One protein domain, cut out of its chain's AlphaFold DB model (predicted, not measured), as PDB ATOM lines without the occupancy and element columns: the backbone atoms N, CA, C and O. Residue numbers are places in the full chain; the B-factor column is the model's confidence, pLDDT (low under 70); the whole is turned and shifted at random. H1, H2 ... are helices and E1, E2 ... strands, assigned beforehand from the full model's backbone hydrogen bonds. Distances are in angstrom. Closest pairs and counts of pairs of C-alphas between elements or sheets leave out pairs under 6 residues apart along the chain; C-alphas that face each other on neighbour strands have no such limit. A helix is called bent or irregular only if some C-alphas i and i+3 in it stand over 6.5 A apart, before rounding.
ATOM      1  N   PRO A   5      -7.674  32.043 -35.130       95.06
ATOM      2  CA  PRO A   5      -8.758  31.376 -34.415       95.06
ATOM      3  C   PRO A   5      -8.397  31.201 -32.938       95.06
ATOM      4  O   PRO A   5      -7.246  30.917 -32.596       95.06
ATOM      5  N   LEU A   6      -9.382  31.390 -32.068       96.00
ATOM      6  CA  LEU A   6      -9.279  31.091 -30.645       96.00
ATOM      7  C   LEU A   6      -9.794  29.680 -30.401       96.00
ATOM      8  O   LEU A   6     -10.841  29.317 -30.929       96.00
ATOM      9  N   PHE A   7      -9.078  28.920 -29.581       96.81
ATOM     10  CA  PHE A   7      -9.490  27.591 -29.129       96.81
ATOM     11  C   PHE A   7      -9.945  27.626 -27.669       96.81
ATOM     12  O   PHE A   7      -9.822  28.652 -26.993       96.81
ATOM     13  N   GLN A   8     -10.451  26.511 -27.155       96.00
ATOM     14  CA  GLN A   8     -11.005  26.417 -25.808       96.00
ATOM     15  C   GLN A   8     -10.053  26.932 -24.726       96.00
ATOM     16  O   GLN A   8     -10.480  27.676 -23.847       96.00
ATOM     17  N   LEU A   9      -8.762  26.599 -24.802       94.69
ATOM     18  CA  LEU A   9      -7.773  27.094 -23.840       94.69
ATOM     19  C   LEU A   9      -7.641  28.626 -23.885       94.69
ATOM     20  O   LEU A   9      -7.604  29.277 -22.839       94.69
ATOM     21  N   ASP A  10      -7.620  29.202 -25.090       95.25
ATOM     22  CA  ASP A  10      -7.531  30.649 -25.290       95.25
ATOM     23  C   ASP A  10      -8.770  31.357 -24.710       95.25
ATOM     24  O   ASP A  10      -8.642  32.360 -24.004       95.25
ATOM     25  N   LEU A  11      -9.966  30.814 -24.968       95.06
ATOM     26  CA  LEU A  11     -11.229  31.347 -24.452       95.06
ATOM     27  C   LEU A  11     -11.343  31.206 -22.934       95.06
ATOM     28  O   LEU A  11     -11.735  32.164 -22.275       95.06
ATOM     29  N   ASN A  12     -10.934  30.075 -22.360       94.38
ATOM     30  CA  ASN A  12     -10.930  29.878 -20.909       94.38
ATOM     31  C   ASN A  12     -10.032  30.903 -20.206       94.38
ATOM     32  O   ASN A  12     -10.438  31.516 -19.217       94.38
ATOM     33  N   HIS A  13      -8.832  31.151 -20.742       92.06
ATOM     34  CA  HIS A  13      -7.954  32.203 -20.225       92.06
ATOM     35  C   HIS A  13      -8.571  33.595 -20.364       92.06
ATOM     36  O   HIS A  13      -8.426  34.426 -19.463       92.06
ATOM     37  N   LEU A  14      -9.247  33.859 -21.484       93.81
ATOM     38  CA  LEU A  14      -9.920  35.127 -21.728       93.81
ATOM     39  C   LEU A  14     -11.052  35.352 -20.717       93.81
ATOM     40  O   LEU A  14     -11.073  36.386 -20.059       93.81
ATOM     41  N   PHE A  15     -11.942  34.376 -20.546       94.06
ATOM     42  CA  PHE A  15     -13.121  34.448 -19.674       94.06
ATOM     43  C   PHE A  15     -12.744  34.561 -18.193       94.06
ATOM     44  O   PHE A  15     -13.336  35.346 -17.451       94.06
ATOM     45  N   CYS A  16     -11.689  33.859 -17.772       91.06
ATOM     46  CA  CYS A  16     -11.189  33.934 -16.401       91.06
ATOM     47  C   CYS A  16     -10.733  35.351 -16.007       91.06
ATOM     48  O   CYS A  16     -10.900  35.752 -14.858       91.06
ATOM     49  N   LYS A  17     -10.138  36.107 -16.936       90.31
ATOM     50  CA  LYS A  17      -9.509  37.408 -16.639       90.31
ATOM     51  C   LYS A  17     -10.304  38.608 -17.124       90.31
ATOM     52  O   LYS A  17      -9.984  39.737 -16.763       90.31
ATOM     53  N   LYS A  18     -11.276  38.397 -18.009       93.94
ATOM     54  CA  LYS A  18     -11.925  39.482 -18.734       93.94
ATOM     55  C   LYS A  18     -13.430  39.354 -18.735       93.94
ATOM     56  O   LYS A  18     -13.985  38.261 -18.742       93.94
ATOM     57  N   ILE A  19     -14.065  40.512 -18.815       94.94
ATOM     58  CA  ILE A  19     -15.500  40.654 -19.003       94.94
ATOM     59  C   ILE A  19     -15.740  41.154 -20.426       94.94
ATOM     60  O   ILE A  19     -15.029  42.026 -20.931       94.94
ATOM     61  N   ALA A  20     -16.741  40.595 -21.091       95.50
ATOM     62  CA  ALA A  20     -17.121  41.007 -22.429       95.50
ATOM     63  C   ALA A  20     -18.080  42.205 -22.392       95.50
ATOM     64  O   ALA A  20     -18.998  42.267 -21.581       95.50
ATOM     65  N   LYS A  21     -17.919  43.136 -23.331       94.62
ATOM     66  CA  LYS A  21     -18.846  44.235 -23.592       94.62
ATOM     67  C   LYS A  21     -19.279  44.213 -25.050       94.62
ATOM     68  O   LYS A  21     -18.452  44.204 -25.966       94.62
ATOM     69  N   TYR A  22     -20.588  44.264 -25.250       91.75
ATOM     70  CA  TYR A  22     -21.235  44.317 -26.555       91.75
ATOM     71  C   TYR A  22     -22.059  45.602 -26.677       91.75
ATOM     72  O   TYR A  22     -22.870  45.906 -25.804       91.75
ATOM     73  N   ALA A  23     -21.859  46.365 -27.751       89.31
ATOM     74  CA  ALA A  23     -22.673  47.543 -28.045       89.31
ATOM     75  C   ALA A  23     -23.948  47.128 -28.793       89.31
ATOM     76  O   ALA A  23     -23.891  46.323 -29.723       89.31
ATOM     77  N   SER A  24     -25.098  47.674 -28.394       87.25
ATOM     78  CA  SER A  24     -26.363  47.419 -29.084       87.25
ATOM     79  C   SER A  24     -26.335  47.993 -30.500       87.25
ATOM     80  O   SER A  24     -25.889  49.115 -30.713       87.25
ATOM     81  N   GLN A  25     -26.887  47.252 -31.461       84.00
ATOM     82  CA  GLN A  25     -27.058  47.733 -32.838       84.00
ATOM     83  C   GLN A  25     -28.243  48.697 -32.990       84.00
ATOM     84  O   GLN A  25     -28.293  49.452 -33.953       84.00
ATOM     85  N   HIS A  26     -29.188  48.688 -32.044       83.94
ATOM     86  CA  HIS A  26     -30.445  49.437 -32.165       83.94
ATOM     87  C   HIS A  26     -30.559  50.634 -31.209       83.94
ATOM     88  O   HIS A  26     -31.541  51.364 -31.258       83.94
ATOM     89  N   SER A  27     -29.608  50.813 -30.287       86.81
ATOM     90  CA  SER A  27     -29.582  51.970 -29.382       86.81
ATOM     91  C   SER A  27     -28.126  52.336 -29.095       86.81
ATOM     92  O   SER A  27     -27.416  51.516 -28.509       86.81
ATOM     93  N   PRO A  28     -27.662  53.544 -29.469       88.69
ATOM     94  CA  PRO A  28     -26.271  53.953 -29.265       88.69
ATOM     95  C   PRO A  28     -25.908  54.107 -27.781       88.69
ATOM     96  O   PRO A  28     -24.733  54.111 -27.425       88.69
ATOM     97  N   TYR A  29     -26.912  54.204 -26.905       91.19
ATOM     98  CA  TYR A  29     -26.739  54.340 -25.460       91.19
ATOM     99  C   TYR A  29     -26.864  53.016 -24.712       91.19
ATOM    100  O   TYR A  29     -26.700  52.998 -23.489       91.19
ATOM    101  N   ARG A  30     -27.164  51.919 -25.421       91.12
ATOM    102  CA  ARG A  30     -27.350  50.596 -24.835       91.12
ATOM    103  C   ARG A  30     -26.142  49.707 -25.078       91.12
ATOM    104  O   ARG A  30     -25.686  49.534 -26.208       91.12
ATOM    105  N   PHE A  31     -25.677  49.068 -24.018       93.00
ATOM    106  CA  PHE A  31     -24.639  48.051 -24.092       93.00
ATOM    107  C   PHE A  31     -24.932  46.910 -23.125       93.00
ATOM    108  O   PHE A  31     -25.756  47.020 -22.218       93.00
ATOM    109  N   TYR A  32     -24.246  45.803 -23.347       93.81
ATOM    110  CA  TYR A  32     -24.379  44.585 -22.572       93.81
ATOM    111  C   TYR A  32     -23.012  44.231 -22.021       93.81
ATOM    112  O   TYR A  32     -22.023  44.280 -22.754       93.81
ATOM    113  N   ILE A  33     -22.974  43.885 -20.743       95.69
ATOM    114  CA  ILE A  33     -21.806  43.326 -20.080       95.69
ATOM    115  C   ILE A  33     -22.065  41.836 -19.894       95.69
ATOM    116  O   ILE A  33     -23.097  41.469 -19.341       95.69
ATOM    117  N   ILE A  34     -21.167  40.997 -20.398       96.25
ATOM    118  CA  ILE A  34     -21.270  39.541 -20.348       96.25
ATOM    119  C   ILE A  34     -20.118  39.018 -19.498       96.25
ATOM    120  O   ILE A  34     -18.949  39.194 -19.848       96.25
ATOM    121  N   ASP A  35     -20.468  38.385 -18.389       95.88
ATOM    122  CA  ASP A  35     -19.528  37.795 -17.447       95.88
ATOM    123  C   ASP A  35     -19.599  36.269 -17.544       95.88
ATOM    124  O   ASP A  35     -20.627  35.679 -17.211       95.88
ATOM    125  N   TYR A  36     -18.527  35.647 -18.037       95.81
ATOM    126  CA  TYR A  36     -18.383  34.196 -18.133       95.81
ATOM    127  C   TYR A  36     -17.677  33.662 -16.882       95.81
ATOM    128  O   TYR A  36     -16.557  34.062 -16.568       95.81
ATOM    129  N   ASN A  37     -18.328  32.732 -16.188       93.75
ATOM    130  CA  ASN A  37     -17.853  32.140 -14.942       93.75
ATOM    131  C   ASN A  37     -17.143  30.805 -15.192       93.75
ATOM    132  O   ASN A  37     -17.475  30.075 -16.119       93.75
ATOM    133  N   SER A  38     -16.248  30.415 -14.282       89.38
ATOM    134  CA  SER A  38     -15.491  29.153 -14.351       89.38
ATOM    135  C   SER A  38     -16.327  27.872 -14.232       89.38
ATOM    136  O   SER A  38     -15.799  26.783 -14.427       89.38
ATOM    137  N   ASN A  39     -17.612  27.981 -13.893       93.50
ATOM    138  CA  ASN A  39     -18.550  26.865 -13.759       93.50
ATOM    139  C   ASN A  39     -19.499  26.739 -14.966       93.50
ATOM    140  O   ASN A  39     -20.640  26.300 -14.803       93.50
ATOM    141  N   ASP A  40     -19.057  27.186 -16.145       96.06
ATOM    142  CA  ASP A  40     -19.803  27.129 -17.409       96.06
ATOM    143  C   ASP A  40     -21.147  27.880 -17.373       96.06
ATOM    144  O   ASP A  40     -22.099  27.569 -18.096       96.06
ATOM    145  N   THR A  41     -21.247  28.892 -16.510       97.75
ATOM    146  CA  THR A  41     -22.388  29.813 -16.451       97.75
ATOM    147  C   THR A  41     -21.980  31.206 -16.881       97.75
ATOM    148  O   THR A  41     -20.807  31.562 -16.841       97.75
ATOM    149  N   PHE A  42     -22.949  32.021 -17.275       97.75
ATOM    150  CA  PHE A  42     -22.690  33.425 -17.552       97.75
ATOM    151  C   PHE A  42     -23.822  34.318 -17.052       97.75
ATOM    152  O   PHE A  42     -24.970  33.877 -16.920       97.75
ATOM    153  N   TYR A  43     -23.490  35.586 -16.826       97.44
ATOM    154  CA  TYR A  43     -24.441  36.674 -16.619       97.44
ATOM    155  C   TYR A  43     -24.391  37.643 -17.792       97.44
ATOM    156  O   TYR A  43     -23.322  37.915 -18.334       97.44
ATOM    157  N   THR A  44     -25.545  38.199 -18.148       97.25
ATOM    158  CA  THR A  44     -25.643  39.315 -19.094       97.25
ATOM    159  C   THR A  44     -26.342  40.473 -18.406       97.25
ATOM    160  O   THR A  44     -27.527  40.382 -18.098       97.25
ATOM    161  N   HIS A  45     -25.638  41.578 -18.197       96.31
ATOM    162  CA  HIS A  45     -26.188  42.807 -17.635       96.31
ATOM    163  C   HIS A  45     -26.469  43.810 -18.752       96.31
ATOM    164  O   HIS A  45     -25.570  44.170 -19.515       96.31
ATOM    165  N   THR A  46     -27.710  44.277 -18.853       95.44
ATOM    166  CA  THR A  46     -28.122  45.275 -19.844       95.44
ATOM    167  C   THR A  46     -28.069  46.666 -19.235       95.44
ATOM    168  O   THR A  46     -28.729  46.929 -18.232       95.44
ATOM    169  N   TYR A  47     -27.342  47.571 -19.881       94.19
ATOM    170  CA  TYR A  47     -27.231  48.970 -19.487       94.19
ATOM    171  C   TYR A  47     -27.787  49.882 -20.571       94.19
ATOM    172  O   TYR A  47     -27.565  49.637 -21.755       94.19
ATOM    173  N   GLU A  48     -28.439  50.968 -20.173       94.06
ATOM    174  CA  GLU A  48     -28.824  52.063 -21.065       94.06
ATOM    175  C   GLU A  48     -28.598  53.401 -20.366       94.06
ATOM    176  O   GLU A  48     -28.925  53.548 -19.189       94.06
ATOM    177  N   TYR A  49     -27.971  54.358 -21.055       92.88
ATOM    178  CA  TYR A  49     -27.518  55.616 -20.440       92.88
ATOM    179  C   TYR A  49     -26.704  55.383 -19.151       92.88
ATOM    180  O   TYR A  49     -26.873  56.086 -18.157       92.88
ATOM    181  N   ASN A  50     -25.843  54.355 -19.160       91.31
ATOM    182  CA  ASN A  50     -25.032  53.902 -18.018       91.31
ATOM    183  C   ASN A  50     -25.826  53.453 -16.776       91.31
ATOM    184  O   ASN A  50     -25.238  53.263 -15.715       91.31
ATOM    185  N   LYS A  51     -27.140  53.238 -16.886       94.38
ATOM    186  CA  LYS A  51     -27.966  52.667 -15.817       94.38
ATOM    187  C   LYS A  51     -28.224  51.193 -16.090       94.38
ATOM    188  O   LYS A  51     -28.593  50.835 -17.207       94.38
ATOM    189  N   LEU A  52     -28.040  50.355 -15.072       95.06
ATOM    190  CA  LEU A  52     -28.406  48.943 -15.137       95.06
ATOM    191  C   LEU A  52     -29.928  48.831 -15.266       95.06
ATOM    192  O   LEU A  52     -30.658  49.316 -14.405       95.06
ATOM    193  N   LEU A  53     -30.390  48.197 -16.338       94.81
ATOM    194  CA  LEU A  53     -31.810  47.949 -16.581       94.81
ATOM    195  C   LEU A  53     -32.242  46.574 -16.075       94.81
ATOM    196  O   LEU A  53     -33.336  46.417 -15.542       94.81
ATOM    197  N   GLY A  54     -31.378  45.573 -16.237       95.94
ATOM    198  CA  GLY A  54     -31.684  44.217 -15.820       95.94
ATOM    199  C   GLY A  54     -30.571  43.230 -16.121       95.94
ATOM    200  O   GLY A  54     -29.563  43.563 -16.746       95.94
ATOM    201  N   THR A  55     -30.767  42.008 -15.631       97.12
ATOM    202  CA  THR A  55     -29.776  40.933 -15.698       97.12
ATOM    203  C   THR A  55     -30.429  39.648 -16.193       97.12
ATOM    204  O   THR A  55     -31.457  39.228 -15.667       97.12
ATOM    205  N   GLY A  56     -29.817  39.026 -17.195       97.25
ATOM    206  CA  GLY A  56     -30.071  37.651 -17.606       97.25
ATOM    207  C   GLY A  56     -28.947  36.720 -17.156       97.25
ATOM    208  O   GLY A  56     -27.879  37.167 -16.732       97.25
ATOM    209  N   ASN A  57     -29.180  35.417 -17.255       98.25
ATOM    210  CA  ASN A  57     -28.164  34.405 -16.992       98.25
ATOM    211  C   ASN A  57     -28.418  33.129 -17.790       98.25
ATOM    212  O   ASN A  57     -29.525  32.877 -18.281       98.25
ATOM    213  N   GLY A  58     -27.381  32.311 -17.886       98.12
ATOM    214  CA  GLY A  58     -27.435  31.076 -18.639       98.12
ATOM    215  C   GLY A  58     -26.237  30.175 -18.407       98.12
ATOM    216  O   GLY A  58     -25.470  30.341 -17.455       98.12
ATOM    217  N   LYS A  59     -26.113  29.198 -19.296       98.38
ATOM    218  CA  LYS A  59     -24.975  28.296 -19.405       98.38
ATOM    219  C   LYS A  59     -24.311  28.456 -20.758       98.38
ATOM    220  O   LYS A  59     -24.972  28.794 -21.740       98.38
ATOM    221  N   TYR A  60     -23.020  28.179 -20.802       97.50
ATOM    222  CA  TYR A  60     -22.296  28.085 -22.055       97.50
ATOM    223  C   TYR A  60     -21.498  26.788 -22.127       97.50
ATOM    224  O   TYR A  60     -21.232  26.156 -21.113       97.50
ATOM    225  N   ASN A  61     -21.125  26.384 -23.335       96.56
ATOM    226  CA  ASN A  61     -20.155  25.320 -23.555       96.56
ATOM    227  C   ASN A  61     -19.275  25.674 -24.751       96.56
ATOM    228  O   ASN A  61     -19.780  26.163 -25.764       96.56
ATOM    229  N   ILE A  62     -17.980  25.394 -24.644       96.94
ATOM    230  CA  ILE A  62     -17.018  25.626 -25.720       96.94
ATOM    231  C   ILE A  62     -16.800  24.316 -26.483       96.94
ATOM    232  O   ILE A  62     -16.710  23.249 -25.881       96.94
ATOM    233  N   ILE A  63     -16.759  24.389 -27.814       95.88
ATOM    234  CA  ILE A  63     -16.488  23.245 -28.690       95.88
ATOM    235  C   ILE A  63     -15.395  23.645 -29.671       95.88
ATOM    236  O   ILE A  63     -15.626  24.502 -30.521       95.88
ATOM    237  N   ASP A  64     -14.229  23.013 -29.585       96.75
ATOM    238  CA  ASP A  64     -13.179  23.205 -30.583       96.75
ATOM    239  C   ASP A  64     -13.525  22.511 -31.907       96.75
ATOM    240  O   ASP A  64     -14.041  21.394 -31.945       96.75
ATOM    241  N   THR A  65     -13.226  23.202 -33.006       93.94
ATOM    242  CA  THR A  65     -13.276  22.676 -34.375       93.94
ATOM    243  C   THR A  65     -11.946  22.952 -35.065       93.94
ATOM    244  O   THR A  65     -11.161  23.768 -34.582       93.94
ATOM    245  N   ASP A  66     -11.732  22.381 -36.250       92.00
ATOM    246  CA  ASP A  66     -10.542  22.670 -37.068       92.00
ATOM    247  C   ASP A  66     -10.380  24.171 -37.392       92.00
ATOM    248  O   ASP A  66      -9.275  24.645 -37.647       92.00
ATOM    249  N   ASN A  67     -11.476  24.939 -37.340       89.31
ATOM    250  CA  ASN A  67     -11.525  26.360 -37.695       89.31
ATOM    251  C   ASN A  67     -11.599  27.303 -36.478       89.31
ATOM    252  O   ASN A  67     -11.837  28.504 -36.654       89.31
ATOM    253  N   GLY A  68     -11.405  26.775 -35.265       93.19
ATOM    254  CA  GLY A  68     -11.517  27.500 -33.998       93.19
ATOM    255  C   GLY A  68     -12.723  27.077 -33.159       93.19
ATOM    256  O   GLY A  68     -13.572  26.290 -33.583       93.19
ATOM    257  N   ALA A  69     -12.791  27.615 -31.949       95.69
ATOM    258  CA  ALA A  69     -13.831  27.325 -30.980       95.69
ATOM    259  C   ALA A  69     -15.182  27.919 -31.386       95.69
ATOM    260  O   ALA A  69     -15.277  29.081 -31.789       95.69
ATOM    261  N   LEU A  70     -16.233  27.129 -31.200       95.19
ATOM    262  CA  LEU A  70     -17.629  27.542 -31.156       95.19
ATOM    263  C   LEU A  70     -18.074  27.690 -29.700       95.19
ATOM    264  O   LEU A  70     -17.600  26.975 -28.817       95.19
ATOM    265  N   LEU A  71     -19.024  28.588 -29.458       95.56
ATOM    266  CA  LEU A  71     -19.625  28.804 -28.150       95.56
ATOM    267  C   LEU A  71     -21.126  28.530 -28.232       95.56
ATOM    268  O   LEU A  71     -21.876  29.277 -28.864       95.56
ATOM    269  N   ASN A  72     -21.556  27.451 -27.588       95.69
ATOM    270  CA  ASN A  72     -22.967  27.157 -27.384       95.69
ATOM    271  C   ASN A  72     -23.466  27.955 -26.187       95.69
ATOM    272  O   ASN A  72     -22.865  27.888 -25.120       95.69
ATOM    273  N   ILE A  73     -24.565  28.674 -26.363       95.81
ATOM    274  CA  ILE A  73     -25.189  29.526 -25.359       95.81
ATOM    275  C   ILE A  73     -26.617  29.046 -25.109       95.81
ATOM    276  O   ILE A  73     -27.387  28.826 -26.042       95.81
ATOM    277  N   GLU A  74     -26.974  28.934 -23.835       97.31
ATOM    278  CA  GLU A  74     -28.317  28.608 -23.363       97.31
ATOM    279  C   GLU A  74     -28.712  29.606 -22.272       97.31
ATOM    280  O   GLU A  74     -28.215  29.548 -21.144       97.31
ATOM    281  N   TYR A  75     -29.608  30.541 -22.590       97.25
ATOM    282  CA  TYR A  75     -30.195  31.415 -21.579       97.25
ATOM    283  C   TYR A  75     -31.215  30.649 -20.738       97.25
ATOM    284  O   TYR A  75     -32.144  30.034 -21.260       97.25
ATOM    285  N   LYS A  76     -31.083  30.767 -19.417       96.81
ATOM    286  CA  LYS A  76     -32.087  30.313 -18.445       96.81
ATOM    287  C   LYS A  76     -33.050  31.430 -18.075       96.81
ATOM    288  O   LYS A  76     -34.246  31.199 -17.954       96.81
ATOM    289  N   ASN A  77     -32.515  32.636 -17.901       96.69
ATOM    290  CA  ASN A  77     -33.274  33.840 -17.593       96.69
ATOM    291  C   ASN A  77     -32.869  34.941 -18.571       96.69
ATOM    292  O   ASN A  77     -31.682  35.233 -18.718       96.69
ATOM    293  N   ILE A  78     -33.850  35.557 -19.226       95.25
ATOM    294  CA  ILE A  78     -33.637  36.590 -20.244       95.25
ATOM    295  C   ILE A  78     -34.205  37.903 -19.708       95.25
ATOM    296  O   ILE A  78     -35.369  37.961 -19.316       95.25
ATOM    297  N   TYR A  79     -33.396  38.964 -19.709       95.25
ATOM    298  CA  TYR A  79     -33.924  40.313 -19.539       95.25
ATOM    299  C   TYR A  79     -34.475  40.795 -20.880       95.25
ATOM    300  O   TYR A  79     -33.729  40.959 -21.848       95.25
ATOM    301  N   ASN A  80     -35.792  40.975 -20.949       94.00
ATOM    302  CA  ASN A  80     -36.463  41.263 -22.207       94.00
ATOM    303  C   ASN A  80     -36.143  42.672 -22.700       94.00
ATOM    304  O   ASN A  80     -36.295  43.661 -21.983       94.00
ATOM    305  N   SER A  81     -35.742  42.764 -23.963       88.69
ATOM    306  CA  SER A  81     -35.618  44.050 -24.638       88.69
ATOM    307  C   SER A  81     -37.012  44.613 -24.933       88.69
ATOM    308  O   SER A  81     -37.878  43.844 -25.341       88.69
ATOM    309  N   PRO A  82     -37.227  45.938 -24.823       87.62
ATOM    310  CA  PRO A  82     -38.439  46.604 -25.304       87.62
ATOM    311  C   PRO A  82     -38.451  46.844 -26.826       87.62
ATOM    312  O   PRO A  82     -39.457  47.296 -27.355       87.62
ATOM    313  N   ASN A  83     -37.347  46.583 -27.540       85.94
ATOM    314  CA  ASN A  83     -37.276  46.757 -28.996       85.94
ATOM    315  C   ASN A  83     -37.613  45.439 -29.729       85.94
ATOM    316  O   ASN A  83     -36.794  44.522 -29.625       85.94
ATOM    317  N   PRO A  84     -38.702  45.362 -30.524       88.56
ATOM    318  CA  PRO A  84     -39.119  44.165 -31.268       88.56
ATOM    319  C   PRO A  84     -38.072  43.556 -32.209       88.56
ATOM    320  O   PRO A  84     -38.070  42.345 -32.440       88.56
ATOM    321  N   GLU A  85     -37.152  44.363 -32.742       85.50
ATOM    322  CA  GLU A  85     -36.086  43.885 -33.634       85.50
ATOM    323  C   GLU A  85     -34.962  43.154 -32.887       85.50
ATOM    324  O   GLU A  85     -34.205  42.374 -33.477       85.50
ATOM    325  N   SER A  86     -34.863  43.379 -31.575       86.38
ATOM    326  CA  SER A  86     -33.857  42.746 -30.734       86.38
ATOM    327  C   SER A  86     -34.103  41.239 -30.631       86.38
ATOM    328  O   SER A  86     -35.225  40.829 -30.335       86.38
ATOM    329  N   PRO A  87     -33.051  40.402 -30.732       88.50
ATOM    330  CA  PRO A  87     -33.141  38.978 -30.410       88.50
ATOM    331  C   PRO A  87     -33.711  38.693 -29.010       88.50
ATOM    332  O   PRO A  87     -34.295  37.640 -28.798       88.50
ATOM    333  N   MET A  88     -33.559  39.630 -28.066       90.31
ATOM    334  CA  MET A  88     -34.039  39.519 -26.683       90.31
ATOM    335  C   MET A  88     -35.467  40.051 -26.479       90.31
ATOM    336  O   MET A  88     -35.901  40.187 -25.339       90.31
ATOM    337  N   HIS A  89     -36.206  40.393 -27.537       92.38
ATOM    338  CA  HIS A  89     -37.620  40.756 -27.420       92.38
ATOM    339  C   HIS A  89     -38.518  39.521 -27.603       92.38
ATOM    340  O   HIS A  89     -38.333  38.815 -28.591       92.38
ATOM    341  N   PRO A  90     -39.525  39.273 -26.739       95.12
ATOM    342  CA  PRO A  90     -40.335  38.046 -26.766       95.12
ATOM    343  C   PRO A  90     -41.027  37.715 -28.094       95.12
ATOM    344  O   PRO A  90     -41.274  36.552 -28.386       95.12
ATOM    345  N   THR A  91     -41.356  38.727 -28.900       95.00
ATOM    346  CA  THR A  91     -41.998  38.543 -30.215       95.00
ATOM    347  C   THR A  91     -41.007  38.350 -31.366       95.00
ATOM    348  O   THR A  91     -41.428  38.133 -32.499       95.00
ATOM    349  N   ASN A  92     -39.700  38.476 -31.121       91.88
ATOM    350  CA  ASN A  92     -38.691  38.260 -32.149       91.88
ATOM    351  C   ASN A  92     -38.598  36.765 -32.470       91.88
ATOM    352  O   ASN A  92     -38.540  35.946 -31.557       91.88
ATOM    353  N   LEU A  93     -38.511  36.399 -33.753       91.31
ATOM    354  CA  LEU A  93     -38.429  34.990 -34.166       91.31
ATOM    355  C   LEU A  93     -37.250  34.254 -33.508       91.31
ATOM    356  O   LEU A  93     -37.374  33.092 -33.129       91.31
ATOM    357  N   PHE A  94     -36.131  34.954 -33.305       90.38
ATOM    358  CA  PHE A  94     -34.935  34.386 -32.684       90.38
ATOM    359  C   PHE A  94     -35.057  34.208 -31.160       90.38
ATOM    360  O   PHE A  94     -34.252  33.508 -30.559       90.38
ATOM    361  N   TYR A  95     -36.046  34.816 -30.503       93.31
ATOM    362  CA  TYR A  95     -36.152  34.779 -29.042       93.31
ATOM    363  C   TYR A  95     -36.246  33.348 -28.493       93.31
ATOM    364  O   TYR A  95     -35.677  33.036 -27.449       93.31
ATOM    365  N   SER A  96     -36.922  32.460 -29.223       92.94
ATOM    366  CA  SER A  96     -37.023  31.038 -28.871       92.94
ATOM    367  C   SER A  96     -35.674  30.302 -28.940       92.94
ATOM    368  O   SER A  96     -35.395  29.459 -28.084       92.94
ATOM    369  N   GLU A  97     -34.799  30.699 -29.868       93.75
ATOM    370  CA  GLU A  97     -33.448  30.154 -30.058       93.75
ATOM    371  C   GLU A  97     -32.480  30.581 -28.944       93.75
ATOM    372  O   GLU A  97     -31.460  29.931 -28.733       93.75
ATOM    373  N   LEU A  98     -32.799  31.609 -28.142       93.00
ATOM    374  CA  LEU A  98     -31.978  31.981 -26.977       93.00
ATOM    375  C   LEU A  98     -31.853  30.847 -25.949       93.00
ATOM    376  O   LEU A  98     -30.916  30.847 -25.150       93.00
ATOM    377  N   ARG A  99     -32.763  29.865 -25.982       92.94
ATOM    378  CA  ARG A  99     -32.667  28.642 -25.174       92.94
ATOM    379  C   ARG A  99     -31.518  27.739 -25.607       92.94
ATOM    380  O   ARG A  99     -31.051  26.953 -24.796       92.94
ATOM    381  N   LYS A 100     -31.079  27.818 -26.863       93.19
ATOM    382  CA  LYS A 100     -29.924  27.080 -27.368       93.19
ATOM    383  C   LYS A 100     -29.506  27.626 -28.729       93.19
ATOM    384  O   LYS A 100     -30.119  27.308 -29.742       93.19
ATOM    385  N   TYR A 101     -28.406  28.361 -28.761       93.88
ATOM    386  CA  TYR A 101     -27.816  28.824 -30.010       93.88
ATOM    387  C   TYR A 101     -26.298  28.748 -29.971       93.88
ATOM    388  O   TYR A 101     -25.687  28.636 -28.910       93.88
ATOM    389  N   THR A 102     -25.682  28.808 -31.146       93.25
ATOM    390  CA  THR A 102     -24.229  28.717 -31.291       93.25
ATOM    391  C   THR A 102     -23.697  29.971 -31.960       93.25
ATOM    392  O   THR A 102     -24.208  30.409 -32.996       93.25
ATOM    393  N   ILE A 103     -22.634  30.523 -31.385       92.88
ATOM    394  CA  ILE A 103     -21.826  31.572 -32.001       92.88
ATOM    395  C   ILE A 103     -20.420  31.055 -32.288       92.88
ATOM    396  O   ILE A 103     -19.947  30.105 -31.668       92.88
ATOM    397  N   GLY A 104     -19.742  31.713 -33.217       91.38
ATOM    398  CA  GLY A 104     -18.385  31.393 -33.619       91.38
ATOM    399  C   GLY A 104     -18.276  30.968 -35.091       91.38
ATOM    400  O   GLY A 104     -19.261  31.033 -35.829       91.38
ATOM    401  N   PRO A 105     -17.074  30.561 -35.530       93.25
ATOM    402  CA  PRO A 105     -15.858  30.484 -34.718       93.25
ATOM    403  C   PRO A 105     -15.380  31.855 -34.220       93.25
ATOM    404  O   PRO A 105     -15.764  32.893 -34.773       93.25
ATOM    405  N   LEU A 106     -14.618  31.865 -33.124       94.62
ATOM    406  CA  LEU A 106     -14.106  33.091 -32.510       94.62
ATOM    407  C   LEU A 106     -12.666  33.367 -32.957       94.62
ATOM    408  O   LEU A 106     -11.831  32.467 -32.996       94.62
ATOM    409  N   TYR A 107     -12.369  34.629 -33.261       94.75
ATOM    410  CA  TYR A 107     -11.086  35.059 -33.807       94.75
ATOM    411  C   TYR A 107     -10.564  36.314 -33.122       94.75
ATOM    412  O   TYR A 107     -11.324  37.182 -32.697       94.75
ATOM    413  N   THR A 108      -9.248  36.475 -33.106       94.56
ATOM    414  CA  THR A 108      -8.610  37.745 -32.761       94.56
ATOM    415  C   THR A 108      -7.344  37.949 -33.584       94.56
ATOM    416  O   THR A 108      -6.851  37.019 -34.206       94.56
ATOM    417  N   GLN A 109      -6.808  39.164 -33.629       90.88
ATOM    418  CA  GLN A 109      -5.559  39.424 -34.357       90.88
ATOM    419  C   GLN A 109      -4.339  38.908 -33.585       90.88
ATOM    420  O   GLN A 109      -3.499  38.211 -34.143       90.88
ATOM    421  N   THR A 110      -4.288  39.204 -32.287       87.00
ATOM    422  CA  THR A 110      -3.224  38.777 -31.372       87.00
ATOM    423  C   THR A 110      -3.847  38.529 -30.013       87.00
ATOM    424  O   THR A 110      -4.606  39.376 -29.558       87.00
ATOM    425  N   LEU A 111      -3.536  37.406 -29.368       85.62
ATOM    426  CA  LEU A 111      -3.970  37.140 -28.000       85.62
ATOM    427  C   LEU A 111      -2.905  37.651 -27.024       85.62
ATOM    428  O   LEU A 111      -1.879  37.001 -26.838       85.62
ATOM    429  N   ASP A 112      -3.141  38.817 -26.424       87.38
ATOM    430  CA  ASP A 112      -2.277  39.370 -25.378       87.38
ATOM    431  C   ASP A 112      -2.994  39.331 -24.024       87.38
ATOM    432  O   ASP A 112      -3.861  40.149 -23.712       87.38
ATOM    433  N   HIS A 113      -2.594  38.376 -23.185       79.88
ATOM    434  CA  HIS A 113      -3.163  38.195 -21.852       79.88
ATOM    435  C   HIS A 113      -2.895  39.365 -20.893       79.88
ATOM    436  O   HIS A 113      -3.555  39.434 -19.857       79.88
ATOM    437  N   LYS A 114      -1.943  40.255 -21.203       85.44
ATOM    438  CA  LYS A 114      -1.643  41.460 -20.415       85.44
ATOM    439  C   LYS A 114      -2.359  42.702 -20.940       85.44
ATOM    440  O   LYS A 114      -2.363  43.727 -20.260       85.44
ATOM    441  N   SER A 115      -2.952  42.638 -22.134       89.31
ATOM    442  CA  SER A 115      -3.671  43.777 -22.696       89.31
ATOM    443  C   SER A 115      -4.867  44.133 -21.819       89.31
ATOM    444  O   SER A 115      -5.600  43.252 -21.375       89.31
ATOM    445  N   LYS A 116      -5.138  45.427 -21.633       90.44
ATOM    446  CA  LYS A 116      -6.343  45.904 -20.932       90.44
ATOM    447  C   LYS A 116      -7.627  45.606 -21.708       90.44
ATOM    448  O   LYS A 116      -8.706  45.562 -21.123       90.44
ATOM    449  N   TRP A 117      -7.509  45.397 -23.017       91.50
ATOM    450  CA  TRP A 117      -8.634  45.195 -23.918       91.50
ATOM    451  C   TRP A 117      -8.270  44.286 -25.100       91.50
ATOM    452  O   TRP A 117      -7.212  44.436 -25.711       91.50
ATOM    453  N   GLN A 118      -9.159  43.353 -25.433       93.56
ATOM    454  CA  GLN A 118      -8.995  42.391 -26.518       93.56
ATOM    455  C   GLN A 118     -10.276  42.333 -27.366       93.56
ATOM    456  O   GLN A 118     -11.303  41.848 -26.879       93.56
ATOM    457  N   PRO A 119     -10.258  42.786 -28.630       94.31
ATOM    458  CA  PRO A 119     -11.376  42.569 -29.536       94.31
ATOM    459  C   PRO A 119     -11.406  41.109 -29.994       94.31
ATOM    460  O   PRO A 119     -10.398  40.561 -30.451       94.31
ATOM    461  N   VAL A 120     -12.577  40.488 -29.911       95.06
ATOM    462  CA  VAL A 120     -12.836  39.149 -30.439       95.06
ATOM    463  C   VAL A 120     -13.934  39.234 -31.483       95.06
ATOM    464  O   VAL A 120     -15.033  39.719 -31.223       95.06
ATOM    465  N   LEU A 121     -13.618  38.774 -32.684       93.81
ATOM    466  CA  LEU A 121     -14.554  38.647 -33.785       93.81
ATOM    467  C   LEU A 121     -15.259  37.303 -33.680       93.81
ATOM    468  O   LEU A 121     -14.624  36.289 -33.415       93.81
ATOM    469  N   TYR A 122     -16.559  37.282 -33.919       91.31
ATOM    470  CA  TYR A 122     -17.330  36.049 -33.992       91.31
ATOM    471  C   TYR A 122     -18.408  36.181 -35.058       91.31
ATOM    472  O   TYR A 122     -18.807  37.290 -35.417       91.31
ATOM    473  N   ASN A 123     -18.889  35.051 -35.562       83.19
ATOM    474  CA  ASN A 123     -20.053  35.021 -36.435       83.19
ATOM    475  C   ASN A 123     -21.263  34.436 -35.698       83.19
ATOM    476  O   ASN A 123     -21.116  33.623 -34.784       83.19
ATOM    477  N   HIS A 124     -22.463  34.853 -36.085       75.81
ATOM    478  CA  HIS A 124     -23.694  34.255 -35.598       75.81
ATOM    479  C   HIS A 124     -24.194  33.247 -36.631       75.81
ATOM    480  O   HIS A 124     -24.905  33.623 -37.562       75.81
ATOM    481  N   LEU A 125     -23.864  31.964 -36.444       61.56
ATOM    482  CA  LEU A 125     -24.138  30.899 -37.422       61.56
ATOM    483  C   LEU A 125     -25.602  30.857 -37.892       61.56
ATOM    484  O   LEU A 125     -25.872  30.502 -39.033       61.56
ATOM    485  N   GLN A 126     -26.542  31.248 -37.027       60.69
ATOM    486  CA  GLN A 126     -27.980  31.128 -37.293       60.69
ATOM    487  C   GLN A 126     -28.679  32.382 -37.854       60.69
ATOM    488  O   GLN A 126     -29.832  32.266 -38.257       60.69
ATOM    489  N   LYS A 127     -28.067  33.580 -37.863       64.94
ATOM    490  CA  LYS A 127     -28.828  34.819 -38.160       64.94
ATOM    491  C   LYS A 127     -28.156  35.761 -39.145       64.94
ATOM    492  O   LYS A 127     -28.804  36.239 -40.070       64.94
ATOM    493  N   GLU A 128     -26.879  36.059 -38.950       60.94
ATOM    494  CA  GLU A 128     -26.232  37.149 -39.672       60.94
ATOM    495  C   GLU A 128     -25.003  36.648 -40.420       60.94
ATOM    496  O   GLU A 128     -24.176  35.944 -39.862       60.94
ATOM    497  N   LYS A 129     -24.851  37.045 -41.688       64.94
ATOM    498  CA  LYS A 129     -23.662  36.723 -42.498       64.94
ATOM    499  C   LYS A 129     -22.481  37.670 -42.229       64.94
ATOM    500  O   LYS A 129     -21.572  37.752 -43.048       64.94
ATOM    501  N   SER A 130     -22.515  38.429 -41.130       74.31
ATOM    502  CA  SER A 130     -21.511  39.449 -40.810       74.31
ATOM    503  C   SER A 130     -20.804  39.134 -39.499       74.31
ATOM    504  O   SER A 130     -21.426  38.681 -38.539       74.31
ATOM    505  N   PHE A 131     -19.500  39.410 -39.452       82.81
ATOM    506  CA  PHE A 131     -18.747  39.328 -38.210       82.81
ATOM    507  C   PHE A 131     -19.224  40.395 -37.226       82.81
ATOM    508  O   PHE A 131     -19.401  41.565 -37.570       82.81
ATOM    509  N   LYS A 132     -19.386  39.981 -35.975       88.19
ATOM    510  CA  LYS A 132     -19.624  40.848 -34.828       88.19
ATOM    511  C   LYS A 132     -18.363  40.933 -33.989       88.19
ATOM    512  O   LYS A 132     -17.544  40.019 -33.988       88.19
ATOM    513  N   VAL A 133     -18.228  42.036 -33.261       91.12
ATOM    514  CA  VAL A 133     -17.122  42.257 -32.327       91.12
ATOM    515  C   VAL A 133     -17.656  42.163 -30.906       91.12
ATOM    516  O   VAL A 133     -18.627  42.832 -30.551       91.12
ATOM    517  N   LEU A 134     -16.994  41.350 -30.091       93.38
ATOM    518  CA  LEU A 134     -17.132  41.319 -28.648       93.38
ATOM    519  C   LEU A 134     -15.839  41.845 -28.031       93.38
ATOM    520  O   LEU A 134     -14.756  41.323 -28.290       93.38
ATOM    521  N   ASN A 135     -15.943  42.905 -27.240       94.38
ATOM    522  CA  ASN A 135     -14.781  43.550 -26.649       94.38
ATOM    523  C   ASN A 135     -14.551  43.003 -25.246       94.38
ATOM    524  O   ASN A 135     -15.389  43.212 -24.378       94.38
ATOM    525  N   PHE A 136     -13.430  42.328 -25.013       94.88
ATOM    526  CA  PHE A 136     -13.081  41.803 -23.696       94.88
ATOM    527  C   PHE A 136     -12.186  42.789 -22.962       94.88
ATOM    528  O   PHE A 136     -11.095  43.102 -23.432       94.88
ATOM    529  N   TYR A 137     -12.632  43.267 -21.811       94.12
ATOM    530  CA  TYR A 137     -11.896  44.193 -20.955       94.12
ATOM    531  C   TYR A 137     -11.378  43.463 -19.729       94.12
ATOM    532  O   TYR A 137     -12.013  42.526 -19.256       94.12
ATOM    533  N   ASP A 138     -10.217  43.881 -19.234       91.50
ATOM    534  CA  ASP A 138      -9.702  43.391 -17.958       91.50
ATOM    535  C   ASP A 138     -10.749  43.551 -16.848       91.50
ATOM    536  O   ASP A 138     -11.302  44.640 -16.671       91.50
ATOM    537  N   ARG A 139     -11.034  42.452 -16.147       87.75
ATOM    538  CA  ARG A 139     -12.043  42.395 -15.090       87.75
ATOM    539  C   ARG A 139     -11.701  43.376 -13.967       87.75
ATOM    540  O   ARG A 139     -12.586  44.098 -13.523       87.75
ATOM    541  N   ASP A 140     -10.426  43.482 -13.603       83.62
ATOM    542  CA  ASP A 140      -9.963  44.328 -12.493       83.62
ATOM    543  C   ASP A 140     -10.065  45.832 -12.797       83.62
ATOM    544  O   ASP A 140      -9.984  46.662 -11.900       83.62
ATOM    545  N   LEU A 141     -10.236  46.201 -14.071       77.25
ATOM    546  CA  LEU A 141     -10.421  47.590 -14.505       77.25
ATOM    547  C   LEU A 141     -11.896  47.966 -14.699       77.25
ATOM    548  O   LEU A 141     -12.184  49.105 -15.072       77.25
ATOM    549  N   PHE A 142     -12.807  47.006 -14.535       66.81
ATOM    550  CA  PHE A 142     -14.233  47.154 -14.833       66.81
ATOM    551  C   PHE A 142     -15.136  47.066 -13.595       66.81
ATOM    552  O   PHE A 142     -16.312  47.422 -13.699       66.81
TER     553      PHE A 142
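This is residues 5 to 142 of the 143 residues of an uncharacterized protein of viral metagenome (UniProt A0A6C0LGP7). Eight strands, E1 to E8, form a closed barrel, with the helix H1 packed outside it across one end. The short helix H2 sits by E5 near the other end, where the long loop of residues 78 to 92 also lies. The printed part has 138 residues, with the named elements in the order H1, E1 to E5, H2, E6 to E8; the class is mostly strand. Each strand is antiparallel to its two neighbours, and E8 closes the ring on E1. The whole is compact and rounded, with a radius of gyration of the C-alphas of 14.4 A and spans of 37 by 32 by 28 A.

E1, residues 18 to 23, E2, 30 to 36, E3, 41 to 48, E4, 51 to 65, and E5, 68 to 77, form a meander, each strand the antiparallel neighbour of the one before. Its N and O pairs within hydrogen-bond range include N 20 and O 34, 2.9 A, for E1 and E2; N 33 and O 45, 2.9 A, for E2 and E3; N 44 and O 56, 2.9 A, for E3 and E4; and N 61 and O 72, 2.9 A, for E4 and E5. E4 bends by 73 degrees at residue 54. E6, 101 to 108, E7, 117 to 124, and E8, 128 to 138, form a second meander, with N 107 and O 121 at 2.8 A and N 120 and O 134 at 2.8 A. Pairing of E6 is staggered: residues 101 to 103 pair with E5, N 71 and O 103 at 2.8 A, and residues 103 to 107 with E7. N 21 and O 135, 2.7 A, are within range between E1 and E8. H1, residues 8 to 17, is on the barrel, outside it, at a height over the sheet of 6.7 A. Its closest C-alphas to E2 are those of Phe 15 and Tyr 36, 5.5 A. H2, residues 93 to 99, stands at the sheet's level; its closest C-alphas to E5 are those of Arg 99 and Glu 74, 4.7 A. H1 and H2 are apart. In H1 every O i to N i+4 pair is within hydrogen-bond range; in H2 1 of 3 is, beside 3 of 4 O i to N i+3 pairs.

H1 begins at C-alpha 8 (-11.005, 26.417, -25.808) and measures 14.4 A. E4 is longest by residues, 38.2 A; E5 and E8 each measure 28.0 A. H2 is only just irregular, with C-alphas 93 and 96 6.8 A apart. E8 ends at C-alpha 138 (-9.702, 43.391, -17.958).

The farthest C-alphas, of Thr 91 and Lys 114, are 41.6 A apart. The printed part has no cut. E5 to H2 is a long link. Residues 125 to 129 and 142 have pLDDT under 70.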